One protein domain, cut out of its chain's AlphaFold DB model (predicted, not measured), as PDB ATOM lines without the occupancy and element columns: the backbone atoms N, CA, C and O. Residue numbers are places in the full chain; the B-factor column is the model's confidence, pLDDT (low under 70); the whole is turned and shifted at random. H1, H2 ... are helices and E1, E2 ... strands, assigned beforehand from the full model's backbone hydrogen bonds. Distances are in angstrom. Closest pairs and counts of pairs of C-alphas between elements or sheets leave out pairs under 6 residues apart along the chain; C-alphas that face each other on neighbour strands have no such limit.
ATOM      1  N   LYS A  24     -24.070 -52.753  45.363       89.88
ATOM      2  CA  LYS A  24     -24.034 -53.900  46.283       89.88
ATOM      3  C   LYS A  24     -22.890 -53.764  47.279       89.88
ATOM      4  O   LYS A  24     -21.811 -53.307  46.943       89.88
ATOM      5  N   ILE A  25     -23.129 -54.220  48.505       90.38
ATOM      6  CA  ILE A  25     -22.097 -54.317  49.541       90.38
ATOM      7  C   ILE A  25     -22.000 -55.783  49.936       90.38
ATOM      8  O   ILE A  25     -23.007 -56.390  50.311       90.38
ATOM      9  N   LYS A  26     -20.813 -56.374  49.800       90.25
ATOM     10  CA  LYS A  26     -20.552 -57.776  50.150       90.25
ATOM     11  C   LYS A  26     -19.241 -57.862  50.913       90.25
ATOM     12  O   LYS A  26     -18.220 -57.425  50.410       90.25
ATOM     13  N   LYS A  27     -19.269 -58.448  52.115       89.44
ATOM     14  CA  LYS A  27     -18.068 -58.681  52.946       89.44
ATOM     15  C   LYS A  27     -17.185 -57.427  53.152       89.44
ATOM     16  O   LYS A  27     -15.970 -57.542  53.208       89.44
ATOM     17  N   GLY A  28     -17.791 -56.239  53.263       91.12
ATOM     18  CA  GLY A  28     -17.061 -54.971  53.427       91.12
ATOM     19  C   GLY A  28     -16.501 -54.371  52.131       91.12
ATOM     20  O   GLY A  28     -15.819 -53.353  52.180       91.12
ATOM     21  N   GLU A  29     -16.796 -54.959  50.972       93.19
ATOM     22  CA  GLU A  29     -16.468 -54.403  49.659       93.19
ATOM     23  C   GLU A  29     -17.699 -53.750  49.025       93.19
ATOM     24  O   GLU A  29     -18.811 -54.290  49.079       93.19
ATOM     25  N   LEU A  30     -17.483 -52.588  48.411       92.56
ATOM     26  CA  LEU A  30     -18.427 -51.885  47.555       92.56
ATOM     27  C   LEU A  30     -18.294 -52.405  46.122       92.56
ATOM     28  O   LEU A  30     -17.233 -52.287  45.505       92.56
ATOM     29  N   LEU A  31     -19.392 -52.931  45.589       91.56
ATOM     30  CA  LEU A  31     -19.513 -53.374  44.211       91.56
ATOM     31  C   LEU A  31     -20.463 -52.442  43.455       91.56
ATOM     32  O   LEU A  31     -21.600 -52.239  43.891       91.56
ATOM     33  N   ILE A  32     -20.014 -51.944  42.305       88.50
ATOM     34  CA  ILE A  32     -20.826 -51.173  41.357       88.50
ATOM     35  C   ILE A  32     -20.946 -52.004  40.085       88.50
ATOM     36  O   ILE A  32     -19.935 -52.421  39.519       88.50
ATOM     37  N   ASP A  33     -22.177 -52.330  39.691       86.75
ATOM     38  CA  ASP A  33     -22.473 -53.212  38.551       86.75
ATOM     39  C   ASP A  33     -21.704 -54.548  38.619       86.75
ATOM     40  O   ASP A  33     -21.258 -55.113  37.622       86.75
ATOM     41  N   GLY A  34     -21.523 -55.060  39.843       86.81
ATOM     42  CA  GLY A  34     -20.813 -56.312  40.120       86.81
ATOM     43  C   GLY A  34     -19.285 -56.213  40.181       86.81
ATOM     44  O   GLY A  34     -18.654 -57.196  40.564       86.81
ATOM     45  N   THR A  35     -18.690 -55.056  39.884       89.56
ATOM     46  CA  THR A  35     -17.234 -54.840  39.959       89.56
ATOM     47  C   THR A  35     -16.849 -54.300  41.340       89.56
ATOM     48  O   THR A  35     -17.426 -53.292  41.745       89.56
ATOM     49  N   PRO A  36     -15.905 -54.915  42.082       91.12
ATOM     50  CA  PRO A  36     -15.381 -54.350  43.330       91.12
ATOM     51  C   PRO A  36     -14.596 -53.058  43.067       91.12
ATOM     52  O   PRO A  36     -13.633 -53.070  42.302       91.12
ATOM     53  N   ILE A  37     -14.998 -51.952  43.696       90.88
ATOM     54  CA  ILE A  37     -14.409 -50.617  43.463       90.88
ATOM     55  C   ILE A  37     -13.635 -50.098  44.680       90.88
ATOM     56  O   ILE A  37     -12.610 -49.436  44.524       90.88
ATOM     57  N   ALA A  38     -14.115 -50.391  45.890       92.19
ATOM     58  CA  ALA A  38     -13.546 -49.902  47.144       92.19
ATOM     59  C   ALA A  38     -13.929 -50.819  48.313       92.19
ATOM     60  O   ALA A  38     -14.884 -51.594  48.222       92.19
ATOM     61  N   LYS A  39     -13.229 -50.697  49.439       94.25
ATOM     62  CA  LYS A  39     -13.712 -51.174  50.740       94.25
ATOM     63  C   LYS A  39     -14.569 -50.092  51.388       94.25
ATOM     64  O   LYS A  39     -14.263 -48.907  51.271       94.25
ATOM     65  N   ILE A  40     -15.643 -50.506  52.054       95.12
ATOM     66  CA  ILE A  40     -16.643 -49.612  52.638       95.12
ATOM     67  C   ILE A  40     -17.044 -50.078  54.035       95.12
ATOM     68  O   ILE A  40     -17.284 -51.261  54.281       95.12
ATOM     69  N   SER A  41     -17.148 -49.126  54.953       94.44
ATOM     70  CA  SER A  41     -17.669 -49.338  56.305       94.44
ATOM     71  C   SER A  41     -18.377 -48.080  56.780       94.44
ATOM     72  O   SER A  41     -17.998 -46.987  56.365       94.44
ATOM     73  N   SER A  42     -19.342 -48.202  57.686       92.94
ATOM     74  CA  SER A  42     -19.943 -47.042  58.339       92.94
ATOM     75  C   SER A  42     -19.847 -47.124  59.856       92.94
ATOM     76  O   SER A  42     -19.854 -48.205  60.449       92.94
ATOM     77  N   LYS A  43     -19.747 -45.956  60.484       92.62
ATOM     78  CA  LYS A  43     -19.872 -45.771  61.928       92.62
ATOM     79  C   LYS A  43     -20.513 -44.410  62.173       92.62
ATOM     80  O   LYS A  43     -20.148 -43.445  61.514       92.62
ATOM     81  N   ASP A  44     -21.487 -44.344  63.077       87.88
ATOM     82  CA  ASP A  44     -22.158 -43.094  63.463       87.88
ATOM     83  C   ASP A  44     -22.678 -42.271  62.264       87.88
ATOM     84  O   ASP A  44     -22.626 -41.047  62.258       87.88
ATOM     85  N   LYS A  45     -23.200 -42.961  61.234       86.50
ATOM     86  CA  LYS A  45     -23.694 -42.400  59.954       86.50
ATOM     87  C   LYS A  45     -22.627 -41.779  59.037       86.50
ATOM     88  O   LYS A  45     -22.975 -41.298  57.960       86.50
ATOM     89  N   VAL A  46     -21.352 -41.870  59.404       94.25
ATOM     90  CA  VAL A  46     -20.214 -41.524  58.550       94.25
ATOM     91  C   VAL A  46     -19.772 -42.768  57.789       94.25
ATOM     92  O   VAL A  46     -19.532 -43.822  58.384       94.25
ATOM     93  N   VAL A  47     -19.669 -42.662  56.466       96.25
ATOM     94  CA  VAL A  47     -19.249 -43.752  55.580       96.25
ATOM     95  C   VAL A  47     -17.784 -43.554  55.213       96.25
ATOM     96  O   VAL A  47     -17.411 -42.514  54.680       96.25
ATOM     97  N   SER A  48     -16.949 -44.545  55.499       96.81
ATOM     98  CA  SER A  48     -15.523 -44.557  55.176       96.81
ATOM     99  C   SER A  48     -15.263 -45.392  53.931       96.81
ATOM    100  O   SER A  48     -15.760 -46.517  53.827       96.81
ATOM    101  N   TYR A  49     -14.437 -44.857  53.036       95.38
ATOM    102  CA  TYR A  49     -14.000 -45.501  51.805       95.38
ATOM    103  C   TYR A  49     -12.487 -45.717  51.845       95.38
ATOM    104  O   TYR A  49     -11.718 -44.797  52.137       95.38
ATOM    105  N   SER A  50     -12.071 -46.936  51.522       93.69
ATOM    106  CA  SER A  50     -10.669 -47.320  51.357       93.69
ATOM    107  C   SER A  50     -10.472 -47.985  49.999       93.69
ATOM    108  O   SER A  50     -11.419 -48.529  49.425       93.69
ATOM    109  N   ASP A  51      -9.250 -47.991  49.478       90.94
ATOM    110  CA  ASP A  51      -8.933 -48.793  48.297       90.94
ATOM    111  C   ASP A  51      -9.075 -50.306  48.590       90.94
ATOM    112  O   ASP A  51      -9.274 -50.740  49.732       90.94
ATOM    113  N   LEU A  52      -8.988 -51.142  47.552       89.88
ATOM    114  CA  LEU A  52      -9.091 -52.600  47.711       89.88
ATOM    115  C   LEU A  52      -7.939 -53.185  48.557       89.88
ATOM    116  O   LEU A  52      -8.107 -54.223  49.202       89.88
ATOM    117  N   SER A  53      -6.801 -52.491  48.639       89.94
ATOM    118  CA  SER A  53      -5.670 -52.839  49.509       89.94
ATOM    119  C   SER A  53      -5.917 -52.481  50.981       89.94
ATOM    120  O   SER A  53      -5.291 -53.067  51.859       89.94
ATOM    121  N   GLY A  54      -6.901 -51.630  51.278       89.12
ATOM    122  CA  GLY A  54      -7.263 -51.184  52.623       89.12
ATOM    123  C   GLY A  54      -6.723 -49.806  53.009       89.12
ATOM    124  O   GLY A  54      -6.970 -49.379  54.136       89.12
ATOM    125  N   ASN A  55      -6.044 -49.088  52.113       91.44
ATOM    126  CA  ASN A  55      -5.584 -47.729  52.389       91.44
ATOM    127  C   ASN A  55      -6.772 -46.768  52.402       91.44
ATOM    128  O   ASN A  55      -7.609 -46.789  51.500       91.44
ATOM    129  N   PHE A  56      -6.843 -45.927  53.430       93.75
ATOM    130  CA  PHE A  56      -7.906 -44.938  53.578       93.75
ATOM    131  C   PHE A  56      -7.888 -43.910  52.439       93.75
ATOM    132  O   PHE A  56      -6.826 -43.399  52.085       93.75
ATOM    133  N   LEU A  57      -9.068 -43.582  51.908       92.94
ATOM    134  CA  LEU A  57      -9.237 -42.575  50.860       92.94
ATOM    135  C   LEU A  57      -9.925 -41.324  51.412       92.94
ATOM    136  O   LEU A  57      -9.340 -40.241  51.433       92.94
ATOM    137  N   PHE A  58     -11.170 -41.474  51.863       95.88
ATOM    138  CA  PHE A  58     -11.983 -40.389  52.407       95.88
ATOM    139  C   PHE A  58     -13.172 -40.935  53.204       95.88
ATOM    140  O   PHE A  58     -13.548 -42.104  53.084       95.88
ATOM    141  N   THR A  59     -13.807 -40.065  53.987       97.00
ATOM    142  CA  THR A  59     -15.150 -40.301  54.523       97.00
ATOM    143  C   THR A  59     -16.173 -39.395  53.859       97.00
ATOM    144  O   THR A  59     -15.843 -38.280  53.454       97.00
ATOM    145  N   ALA A  60     -17.423 -39.840  53.801       95.81
ATOM    146  CA  ALA A  60     -18.559 -39.040  53.379       95.81
ATOM    147  C   ALA A  60     -19.742 -39.236  54.333       95.81
ATOM    148  O   ALA A  60     -19.988 -40.336  54.834       95.81
ATOM    149  N   GLU A  61     -20.491 -38.169  54.563       93.69
ATOM    150  CA  GLU A  61     -21.716 -38.175  55.354       93.69
ATOM    151  C   GLU A  61     -22.781 -37.288  54.707       93.69
ATOM    152  O   GLU A  61     -22.474 -36.372  53.945       93.69
ATOM    153  N   ALA A  62     -24.045 -37.563  55.027       89.81
ATOM    154  CA  ALA A  62     -25.167 -36.687  54.718       89.81
ATOM    155  C   ALA A  62     -25.612 -36.015  56.028       89.81
ATOM    156  O   ALA A  62     -26.419 -36.602  56.762       89.81
ATOM    157  N   PRO A  63     -25.041 -34.848  56.375       89.94
ATOM    158  CA  PRO A  63     -25.302 -34.204  57.654       89.94
ATOM    159  C   PRO A  63     -26.763 -33.740  57.767       89.94
ATOM    160  O   PRO A  63     -27.485 -33.579  56.780       89.94
ATOM    161  N   TYR A  64     -27.211 -33.537  59.007       84.88
ATOM    162  CA  TYR A  64     -28.554 -33.020  59.311       84.88
ATOM    163  C   TYR A  64     -28.574 -31.505  59.552       84.88
ATOM    164  O   TYR A  64     -29.656 -30.913  59.584       84.88
ATOM    165  N   ALA A  65     -27.398 -30.906  59.745       91.19
ATOM    166  CA  ALA A  65     -27.219 -29.501  60.060       91.19
ATOM    167  C   ALA A  65     -25.898 -28.967  59.489       91.19
ATOM    168  O   ALA A  65     -24.953 -29.736  59.298       91.19
ATOM    169  N   THR A  66     -25.867 -27.668  59.198       93.12
ATOM    170  CA  THR A  66     -24.670 -26.931  58.764       93.12
ATOM    171  C   THR A  66     -23.603 -26.901  59.859       93.12
ATOM    172  O   THR A  66     -23.833 -27.344  60.989       93.12
ATOM    173  N   VAL A  67     -22.437 -26.327  59.551       90.81
ATOM    174  CA  VAL A  67     -21.360 -26.091  60.528       90.81
ATOM    175  C   VAL A  67     -21.856 -25.313  61.751       90.81
ATOM    176  O   VAL A  67     -21.498 -25.673  62.872       90.81
ATOM    177  N   SER A  68     -22.729 -24.318  61.563       92.94
ATOM    178  CA  SER A  68     -23.317 -23.548  62.670       92.94
ATOM    179  C   SER A  68     -24.545 -24.211  63.312       92.94
ATOM    180  O   SER A  68     -25.191 -23.612  64.169       92.94
ATOM    181  N   GLY A  69     -24.896 -25.442  62.921       92.94
ATOM    182  CA  GLY A  69     -25.999 -26.201  63.514       92.94
ATOM    183  C   GLY A  69     -27.389 -25.926  62.923       92.94
ATOM    184  O   GLY A  69     -28.386 -26.335  63.520       92.94
ATOM    185  N   ASN A  70     -27.496 -25.287  61.752       92.06
ATOM    186  CA  ASN A  70     -28.783 -24.959  61.126       92.06
ATOM    187  C   ASN A  70     -29.329 -26.123  60.270       92.06
ATOM    188  O   ASN A  70     -28.603 -26.706  59.469       92.06
ATOM    189  N   SER A  71     -30.623 -26.459  60.395       88.12
ATOM    190  CA  SER A  71     -31.265 -27.516  59.587       88.12
ATOM    191  C   SER A  71     -31.841 -26.974  58.280       88.12
ATOM    192  O   SER A  71     -32.824 -26.247  58.288       88.12
ATOM    193  N   THR A  72     -31.316 -27.397  57.136       87.00
ATOM    194  CA  THR A  72     -31.683 -26.819  55.836       87.00
ATOM    195  C   THR A  72     -32.856 -27.548  55.160       87.00
ATOM    196  O   THR A  72     -33.135 -28.717  55.453       87.00
ATOM    197  N   PRO A  73     -33.598 -26.877  54.259       81.56
ATOM    198  CA  PRO A  73     -34.569 -27.537  53.383       81.56
ATOM    199  C   PRO A  73     -33.877 -28.365  52.284       81.56
ATOM    200  O   PRO A  73     -34.409 -29.388  51.855       81.56
ATOM    201  N   GLU A  74     -32.675 -27.959  51.873       84.56
ATOM    202  CA  GLU A  74     -31.819 -28.687  50.937       84.56
ATOM    203  C   GLU A  74     -30.975 -29.765  51.636       84.56
ATOM    204  O   GLU A  74     -30.756 -29.719  52.847       84.56
ATOM    205  N   ARG A  75     -30.480 -30.734  50.860       85.88
ATOM    206  CA  ARG A  75     -29.578 -31.806  51.312       85.88
ATOM    207  C   ARG A  75     -28.207 -31.630  50.656       85.88
ATOM    208  O   ARG A  75     -28.119 -31.141  49.532       85.88
ATOM    209  N   TRP A  76     -27.156 -32.100  51.315       92.31
ATOM    210  CA  TRP A  76     -25.794 -32.089  50.787       92.31
ATOM    211  C   TRP A  76     -25.001 -33.281  51.317       92.31
ATOM    212  O   TRP A  76     -25.432 -33.966  52.249       92.31
ATOM    213  N   LEU A  77     -23.856 -33.541  50.694       93.06
ATOM    214  CA  LEU A  77     -22.823 -34.412  51.229       93.06
ATOM    215  C   LEU A  77     -21.679 -33.579  51.774       93.06
ATOM    216  O   LEU A  77     -21.266 -32.597  51.154       93.06
ATOM    217  N   ARG A  78     -21.130 -34.039  52.894       94.94
ATOM    218  CA  ARG A  78     -19.887 -33.544  53.465       94.94
ATOM    219  C   ARG A  78     -18.836 -34.634  53.369       94.94
ATOM    220  O   ARG A  78     -19.065 -35.773  53.772       94.94
ATOM    221  N   PHE A  79     -17.686 -34.276  52.825       95.81
ATOM    222  CA  PHE A  79     -16.560 -35.165  52.599       95.81
ATOM    223  C   PHE A  79     -15.381 -34.750  53.461       95.81
ATOM    224  O   PHE A  79     -15.165 -33.559  53.672       95.81
ATOM    225  N   LYS A  80     -14.576 -35.720  53.895       96.50
ATOM    226  CA  LYS A  80     -13.312 -35.470  54.590       96.50
ATOM    227  C   LYS A  80     -12.214 -36.367  54.026       96.50
ATOM    228  O   LYS A  80     -12.341 -37.592  54.061       96.50
ATOM    229  N   GLY A  81     -11.154 -35.754  53.508       94.88
ATOM    230  CA  GLY A  81     -10.002 -36.455  52.939       94.88
ATOM    231  C   GLY A  81      -9.002 -36.938  53.993       94.88
ATOM    232  O   GLY A  81      -9.082 -36.577  55.170       94.88
ATOM    233  N   ALA A  82      -8.006 -37.717  53.561       91.94
ATOM    234  CA  ALA A  82      -6.902 -38.192  54.412       91.94
ATOM    235  C   ALA A  82      -6.064 -37.063  55.041       91.94
ATOM    236  O   ALA A  82      -5.506 -37.228  56.122       91.94
ATOM    237  N   ASN A  83      -6.015 -35.897  54.397       92.69
ATOM    238  CA  ASN A  83      -5.365 -34.685  54.903       92.69
ATOM    239  C   ASN A  83      -6.240 -33.870  55.878       92.69
ATOM    240  O   ASN A  83      -5.840 -32.785  56.280       92.69
ATOM    241  N   ASN A  84      -7.413 -34.381  56.263       93.06
ATOM    242  CA  ASN A  84      -8.446 -33.710  57.059       93.06
ATOM    243  C   ASN A  84      -9.168 -32.534  56.384       93.06
ATOM    244  O   ASN A  84     -10.068 -31.980  57.018       93.06
ATOM    245  N   ASN A  85      -8.862 -32.196  55.127       95.69
ATOM    246  CA  ASN A  85      -9.606 -31.164  54.411       95.69
ATOM    247  C   ASN A  85     -11.050 -31.614  54.176       95.69
ATOM    248  O   ASN A  85     -11.312 -32.769  53.814       95.69
ATOM    249  N   VAL A  86     -11.978 -30.678  54.373       95.88
ATOM    250  CA  VAL A  86     -13.419 -30.886  54.216       95.88
ATOM    251  C   VAL A  86     -13.911 -30.239  52.924       95.88
ATOM    252  O   VAL A  86     -13.478 -29.142  52.576       95.88
ATOM    253  N   ARG A  87     -14.814 -30.928  52.227       95.12
ATOM    254  CA  ARG A  87     -15.505 -30.445  51.021       95.12
ATOM    255  C   ARG A  87     -17.002 -30.700  51.157       95.12
ATOM    256  O   ARG A  87     -17.394 -31.704  51.757       95.12
ATOM    257  N   GLU A  88     -17.837 -29.861  50.560       94.50
ATOM    258  CA  GLU A  88     -19.291 -30.062  50.521       94.50
ATOM    259  C   GLU A  88     -19.844 -30.020  49.097       94.50
ATOM    260  O   GLU A  88     -19.384 -29.242  48.264       94.50
ATOM    261  N   ILE A  89     -20.855 -30.849  48.817       90.44
ATOM    262  CA  ILE A  89     -21.544 -30.881  47.519       90.44
ATOM    263  C   ILE A  89     -23.053 -30.986  47.732       90.44
ATOM    264  O   ILE A  89     -23.528 -31.921  48.380       90.44
ATOM    265  N   SER A  90     -23.814 -30.058  47.146       88.44
ATOM    266  CA  SER A  90     -25.280 -30.088  47.146       88.44
ATOM    267  C   SER A  90     -25.823 -31.335  46.461       88.44
ATOM    268  O   SER A  90     -25.300 -31.791  45.443       88.44
ATOM    269  N   LEU A  91     -26.923 -31.861  46.987       83.62
ATOM    270  CA  LEU A  91     -27.566 -33.040  46.437       83.62
ATOM    271  C   LEU A  91     -28.810 -32.678  45.607       83.62
ATOM    272  O   LEU A  91     -29.653 -31.922  46.087       83.62
ATOM    273  N   PRO A  92     -28.985 -33.240  44.393       69.50
ATOM    274  CA  PRO A  92     -30.216 -33.060  43.625       69.50
ATOM    275  C   PRO A  92     -31.425 -33.676  44.345       69.50
ATOM    276  O   PRO A  92     -31.309 -34.693  45.017       69.50
ATOM    277  N   TYR A  93     -32.617 -33.108  44.160       57.97
ATOM    278  CA  TYR A  93     -33.828 -33.400  44.949       57.97
ATOM    279  C   TYR A  93     -34.413 -34.832  44.855       57.97
ATOM    280  O   TYR A  93     -35.457 -35.104  45.447       57.97
ATOM    281  N   SER A  94     -33.769 -35.785  44.174       59.28
ATOM    282  CA  SER A  94     -34.310 -37.137  43.977       59.28
ATOM    283  C   SER A  94     -33.302 -38.254  44.282       59.28
ATOM    284  O   SER A  94     -32.484 -38.628  43.435       59.28
ATOM    285  N   PHE A  95     -33.432 -38.872  45.460       62.59
ATOM    286  CA  PHE A  95     -32.767 -40.142  45.786       62.59
ATOM    287  C   PHE A  95     -33.779 -41.250  46.002       62.59
ATOM    288  O   PHE A  95     -34.897 -41.024  46.466       62.59
ATOM    289  N   LYS A  96     -33.368 -42.472  45.665       62.16
ATOM    290  CA  LYS A  96     -34.154 -43.663  45.972       62.16
ATOM    291  C   LYS A  96     -34.135 -43.882  47.483       62.16
ATOM    292  O   LYS A  96     -33.087 -43.766  48.115       62.16
ATOM    293  N   LEU A  97     -35.287 -44.233  48.053       58.06
ATOM    294  CA  LEU A  97     -35.368 -44.671  49.442       58.06
ATOM    295  C   LEU A  97     -34.486 -45.919  49.629       58.06
ATOM    296  O   LEU A  97     -34.666 -46.919  48.936       58.06
ATOM    297  N   THR A  98     -33.538 -45.867  50.563       68.44
ATOM    298  CA  THR A  98     -32.710 -47.009  50.970       68.44
ATOM    299  C   THR A  98     -32.471 -46.949  52.475       68.44
ATOM    300  O   THR A  98     -32.239 -45.876  53.025       68.44
ATOM    301  N   PHE A  99     -32.529 -48.101  53.147       72.69
ATOM    302  CA  PHE A  99     -32.280 -48.213  54.590       72.69
ATOM    303  C   PHE A  99     -30.789 -48.366  54.942       72.69
ATOM    304  O   PHE A  99     -30.435 -48.320  56.115       72.69
ATOM    305  N   SER A 100     -29.908 -48.542  53.948       85.56
ATOM    306  CA  SER A 100     -28.451 -48.555  54.153       85.56
ATOM    307  C   SER A 100     -27.877 -47.168  53.896       85.56
ATOM    308  O   SER A 100     -27.991 -46.647  52.781       85.56
ATOM    309  N   ILE A 101     -27.234 -46.600  54.922       86.94
ATOM    310  CA  ILE A 101     -26.545 -45.307  54.840       86.94
ATOM    311  C   ILE A 101     -25.398 -45.360  53.830       86.94
ATOM    312  O   ILE A 101     -25.221 -44.430  53.051       86.94
ATOM    313  N   GLU A 102     -24.688 -46.484  53.761       91.12
ATOM    314  CA  GLU A 102     -23.615 -46.713  52.799       91.12
ATOM    315  C   GLU A 102     -24.136 -46.652  51.368       91.12
ATOM    316  O   GLU A 102     -23.554 -45.971  50.526       91.12
ATOM    317  N   LYS A 103     -25.260 -47.322  51.084       89.44
ATOM    318  CA  LYS A 103     -25.887 -47.270  49.759       89.44
ATOM    319  C   LYS A 103     -26.419 -45.879  49.439       89.44
ATOM    320  O   LYS A 103     -26.277 -45.450  48.303       89.44
ATOM    321  N   TYR A 104     -27.011 -45.192  50.418       87.31
ATOM    322  CA  TYR A 104     -27.529 -43.834  50.240       87.31
ATOM    323  C   TYR A 104     -26.415 -42.856  49.860       87.31
ATOM    324  O   TYR A 104     -26.497 -42.202  48.824       87.31
ATOM    325  N   VAL A 105     -25.355 -42.799  50.672       90.44
ATOM    326  CA  VAL A 105     -24.212 -41.907  50.450       90.44
ATOM    327  C   VAL A 105     -23.482 -42.281  49.162       90.44
ATOM    328  O   VAL A 105     -23.139 -41.399  48.387       90.44
ATOM    329  N   THR A 106     -23.319 -43.572  48.864       90.69
ATOM    330  CA  THR A 106     -22.673 -44.001  47.614       90.69
ATOM    331  C   THR A 106     -23.494 -43.627  46.378       90.69
ATOM    332  O   THR A 106     -22.933 -43.086  45.433       90.69
ATOM    333  N   ASP A 107     -24.812 -43.857  46.374       87.88
ATOM    334  CA  ASP A 107     -25.699 -43.429  45.274       87.88
ATOM    335  C   ASP A 107     -25.635 -41.910  45.076       87.88
ATOM    336  O   ASP A 107     -25.598 -41.421  43.949       87.88
ATOM    337  N   ALA A 108     -25.571 -41.164  46.179       87.88
ATOM    338  CA  ALA A 108     -25.404 -39.723  46.170       87.88
ATOM    339  C   ALA A 108     -24.071 -39.285  45.541       87.88
ATOM    340  O   ALA A 108     -24.090 -38.459  44.632       87.88
ATOM    341  N   ILE A 109     -22.948 -39.895  45.933       90.12
ATOM    342  CA  ILE A 109     -21.624 -39.646  45.339       90.12
ATOM    343  C   ILE A 109     -21.629 -39.950  43.843       90.12
ATOM    344  O   ILE A 109     -21.197 -39.122  43.054       90.12
ATOM    345  N   LEU A 110     -22.145 -41.107  43.429       88.38
ATOM    346  CA  LEU A 110     -22.137 -41.515  42.019       88.38
ATOM    347  C   LEU A 110     -22.979 -40.593  41.129       88.38
ATOM    348  O   LEU A 110     -22.732 -40.500  39.928       88.38
ATOM    349  N   LYS A 111     -23.962 -39.900  41.708       86.00
ATOM    350  CA  LYS A 111     -24.801 -38.927  41.003       86.00
ATOM    351  C   LYS A 111     -24.226 -37.518  40.971       86.00
ATOM    352  O   LYS A 111     -24.574 -36.777  40.058       86.00
ATOM    353  N   THR A 112     -23.416 -37.127  41.954       87.00
ATOM    354  CA  THR A 112     -22.893 -35.755  42.049       87.00
ATOM    355  C   THR A 112     -21.421 -35.630  41.689       87.00
ATOM    356  O   THR A 112     -21.036 -34.624  41.100       87.00
ATOM    357  N   ILE A 113     -20.606 -36.628  42.025       89.31
ATOM    358  CA  ILE A 113     -19.158 -36.653  41.801       89.31
ATOM    359  C   ILE A 113     -18.647 -38.096  41.565       89.31
ATOM    360  O   ILE A 113     -17.892 -38.660  42.367       89.31
ATOM    361  N   PRO A 114     -19.065 -38.746  40.462       87.94
ATOM    362  CA  PRO A 114     -18.691 -40.132  40.166       87.94
ATOM    363  C   PRO A 114     -17.172 -40.366  40.080       87.94
ATOM    364  O   PRO A 114     -16.714 -41.492  40.269       87.94
ATOM    365  N   GLU A 115     -16.369 -39.329  39.842       89.31
ATOM    366  CA  GLU A 115     -14.907 -39.387  39.775       89.31
ATOM    367  C   GLU A 115     -14.238 -39.767  41.107       89.31
ATOM    368  O   GLU A 115     -13.102 -40.249  41.088       89.31
ATOM    369  N   LEU A 116     -14.925 -39.612  42.252       88.44
ATOM    370  CA  LEU A 116     -14.440 -40.126  43.542       88.44
ATOM    371  C   LEU A 116     -14.473 -41.662  43.606       88.44
ATOM    372  O   LEU A 116     -13.655 -42.260  44.305       88.44
ATOM    373  N   LEU A 117     -15.393 -42.303  42.876       86.56
ATOM    374  CA  LEU A 117     -15.591 -43.759  42.846       86.56
ATOM    375  C   LEU A 117     -15.749 -44.272  41.398       86.56
ATOM    376  O   LEU A 117     -16.800 -44.818  41.049       86.56
ATOM    377  N   PRO A 118     -14.735 -44.123  40.524       79.19
ATOM    378  CA  PRO A 118     -14.879 -44.528  39.135       79.19
ATOM    379  C   PRO A 118     -14.929 -46.056  38.994       79.19
ATOM    380  O   PRO A 118     -14.311 -46.794  39.759       79.19
ATOM    381  N   LEU A 119     -15.595 -46.541  37.940       72.00
ATOM    382  CA  LEU A 119     -15.813 -47.975  37.657       72.00
ATOM    383  C   LEU A 119     -14.526 -48.816  37.495       72.00
ATOM    384  O   LEU A 119     -14.601 -50.037  37.407       72.00
ATOM    385  N   LYS A 120     -13.346 -48.184  37.441       72.31
ATOM    386  CA  LYS A 120     -12.032 -48.846  37.350       72.31
ATOM    387  C   LYS A 120     -11.295 -48.942  38.700       72.31
ATOM    388  O   LYS A 120     -10.137 -49.348  38.709       72.31
ATOM    389  N   GLY A 121     -11.938 -48.577  39.812       66.50
ATOM    390  CA  GLY A 121     -11.305 -48.439  41.130       66.50
ATOM    391  C   GLY A 121     -10.968 -46.982  41.463       66.50
ATOM    392  O   GLY A 121     -11.016 -46.117  40.590       66.50
ATOM    393  N   ALA A 122     -10.654 -46.697  42.730       67.12
ATOM    394  CA  ALA A 122     -10.428 -45.338  43.236       67.12
ATOM    395  C   ALA A 122      -9.389 -44.530  42.425       67.12
ATOM    396  O   ALA A 122      -8.262 -44.977  42.202       67.12
ATOM    397  N   ASN A 123      -9.752 -43.307  42.016       75.44
ATOM    398  CA  ASN A 123      -8.863 -42.392  41.298       75.44
ATOM    399  C   ASN A 123      -8.087 -41.511  42.289       75.44
ATOM    400  O   ASN A 123      -8.498 -40.393  42.596       75.44
ATOM    401  N   ASN A 124      -6.948 -42.011  42.776       80.56
ATOM    402  CA  ASN A 124      -6.121 -41.309  43.766       80.56
ATOM    403  C   ASN A 124      -5.694 -39.902  43.320       80.56
ATOM    404  O   ASN A 124      -5.613 -39.002  44.151       80.56
ATOM    405  N   GLN A 125      -5.452 -39.679  42.022       85.56
ATOM    406  CA  GLN A 125      -5.102 -38.348  41.516       85.56
ATOM    407  C   GLN A 125      -6.267 -37.369  41.691       85.56
ATOM    408  O   GLN A 125      -6.071 -36.273  42.215       85.56
ATOM    409  N   PHE A 126      -7.475 -37.774  41.291       89.25
ATOM    410  CA  PHE A 126      -8.663 -36.942  41.449       89.25
ATOM    411  C   PHE A 126      -9.012 -36.729  42.921       89.25
ATOM    412  O   PHE A 126      -9.283 -35.603  43.312       89.25
ATOM    413  N   ILE A 127      -8.946 -37.773  43.752       89.81
ATOM    414  CA  ILE A 127      -9.187 -37.675  45.200       89.81
ATOM    415  C   ILE A 127      -8.223 -36.661  45.830       89.81
ATOM    416  O   ILE A 127      -8.660 -35.752  46.531       89.81
ATOM    417  N   ASN A 128      -6.926 -36.748  45.521       89.69
ATOM    418  CA  ASN A 128      -5.933 -35.798  46.027       89.69
ATOM    419  C   ASN A 128      -6.201 -34.368  45.547       89.69
ATOM    420  O   ASN A 128      -6.077 -33.431  46.330       89.69
ATOM    421  N   GLN A 129      -6.596 -34.189  44.283       92.25
ATOM    422  CA  GLN A 129      -6.958 -32.878  43.744       92.25
ATOM    423  C   GLN A 129      -8.238 -32.327  44.391       92.25
ATOM    424  O   GLN A 129      -8.302 -31.145  44.723       92.25
ATOM    425  N   PHE A 130      -9.243 -33.173  44.605       92.50
ATOM    426  CA  PHE A 130     -10.505 -32.809  45.237       92.50
ATOM    427  C   PHE A 130     -10.300 -32.395  46.697       92.50
ATOM    428  O   PHE A 130     -10.881 -31.414  47.142       92.50
ATOM    429  N   PHE A 131      -9.418 -33.057  47.442       95.25
ATOM    430  CA  PHE A 131      -9.106 -32.660  48.818       95.25
ATOM    431  C   PHE A 131      -7.919 -31.692  48.931       95.25
ATOM    432  O   PHE A 131      -7.491 -31.403  50.044       95.25
ATOM    433  N   ALA A 132      -7.384 -31.148  47.829       93.19
ATOM    434  CA  ALA A 132      -6.266 -30.194  47.874       93.19
ATOM    435  C   ALA A 132      -6.639 -28.860  48.547       93.19
ATOM    436  O   ALA A 132      -5.775 -28.187  49.104       93.19
ATOM    437  N   SER A 133      -7.924 -28.500  48.530       90.19
ATOM    438  CA  SER A 133      -8.491 -27.337  49.212       90.19
ATOM    439  C   SER A 133      -9.527 -27.752  50.257       90.19
ATOM    440  O   SER A 133      -9.995 -28.891  50.268       90.19
ATOM    441  N   GLN A 134      -9.894 -26.808  51.122       91.75
ATOM    442  CA  GLN A 134     -11.021 -26.924  52.039       91.75
ATOM    443  C   GLN A 134     -12.057 -25.856  51.682       91.75
ATOM    444  O   GLN A 134     -11.718 -24.675  51.622       91.75
ATOM    445  N   ASP A 135     -13.300 -26.268  51.457       88.94
ATOM    446  CA  ASP A 135     -14.441 -25.379  51.245       88.94
ATOM    447  C   ASP A 135     -15.725 -26.020  51.807       88.94
ATOM    448  O   ASP A 135     -15.889 -27.240  51.812       88.94
ATOM    449  N   GLN A 136     -16.629 -25.204  52.351       92.56
ATOM    450  CA  GLN A 136     -17.934 -25.658  52.853       92.56
ATOM    451  C   GLN A 136     -19.051 -24.763  52.295       92.56
ATOM    452  O   GLN A 136     -19.844 -24.200  53.049       92.56
TER     453      GLN A 136
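What this domain is: This is residues 24 to 136 of the 487 residues of an uncharacterized protein of Capnocytophaga sp. oral taxon 326 str. F0382 (UniProt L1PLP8). One strongly twisted antiparallel sheet of seven strands curls round the helix H1, and the short helix H2 lies over the same face, by E5 and E6; no named helix covers the other face. The strands follow one another across the sheet as a meander, each the antiparallel neighbour of the one before, in the order E1 E2 E3 E4 E5 E6 E7, and H1 and H2 come after them along the chain. The printed part has 113 residues and is of mixed class, helices and strands, in two layers, with both helices on one face of the sheet. It is compact, with a radius of gyration of the C-alphas of 13.5 A, and rounded, spanning 37 by 32 by 23 A.

Where its parts are: E1, residues 24 to 26, begins at C-alpha 24 (-24.034, -53.900, 46.283) and is 6.5 A long. E2 is residues 29 to 32. E3, residues 35 to 43, is the longest strand by residues, 23.9 A, and bends by 53 degrees at residue 38. E4 is residues 46 to 50, 13.3 A, and E5 residues 56 to 61, 15.5 A. E6, residues 76 to 81, measures 16.5 A, and E7, residues 86 to 90, 13.8 A. H1, residues 101 to 112, begins at C-alpha 101 (-26.545, -45.307, 54.840) and is 16.4 A long. H2, residues 124 to 130, measures 9.7 A and ends at C-alpha 130 (-10.505, -32.809, 45.237).

How they stand to each other: E1 and E7 are the edge strands. The hairpin E1 and E2 has N 24 and O 31 within hydrogen-bond range, 2.9 A. E3 is staggered: it pairs with E2 over residues 35 to 39, as with N 30 and O 38 at 2.8 A, and with E4 over residues 39 to 43, as with N 48 and O 41 at 2.8 A. E4 and E5 have N 47 and O 60 at 2.9 A, E5 and E6 N 59 and O 80 at 2.9 A, E6 and E7 N 77 and O 89 at 2.8 A. H1 is on the sheet; its closest C-alphas to E4 are those of Val 47 and Glu 102, 6.0 A apart. E2 and H1 are near each other. H2 is on the sheet at a height over the sheet of 9.1 A, slantwise to the strands, at 43 degrees to E5 on the local plane. It is over E5 and, only just, over E6, on which 3 of its 7 C-alphas fall. H1 and H2 are apart. In both helices every O i to N i+4 pair is within hydrogen-bond range.

The domain as a whole: The two C-alphas farthest apart are those of Gly 34 and Ser 68, 39.9 A. The printed part has no cut. The links E5 to E6, residues 62 to 75, and H1 to H2 are long. The mean pLDDT of the printed part is 87.9; residues 92 to 98 and 121 to 122 are under 70.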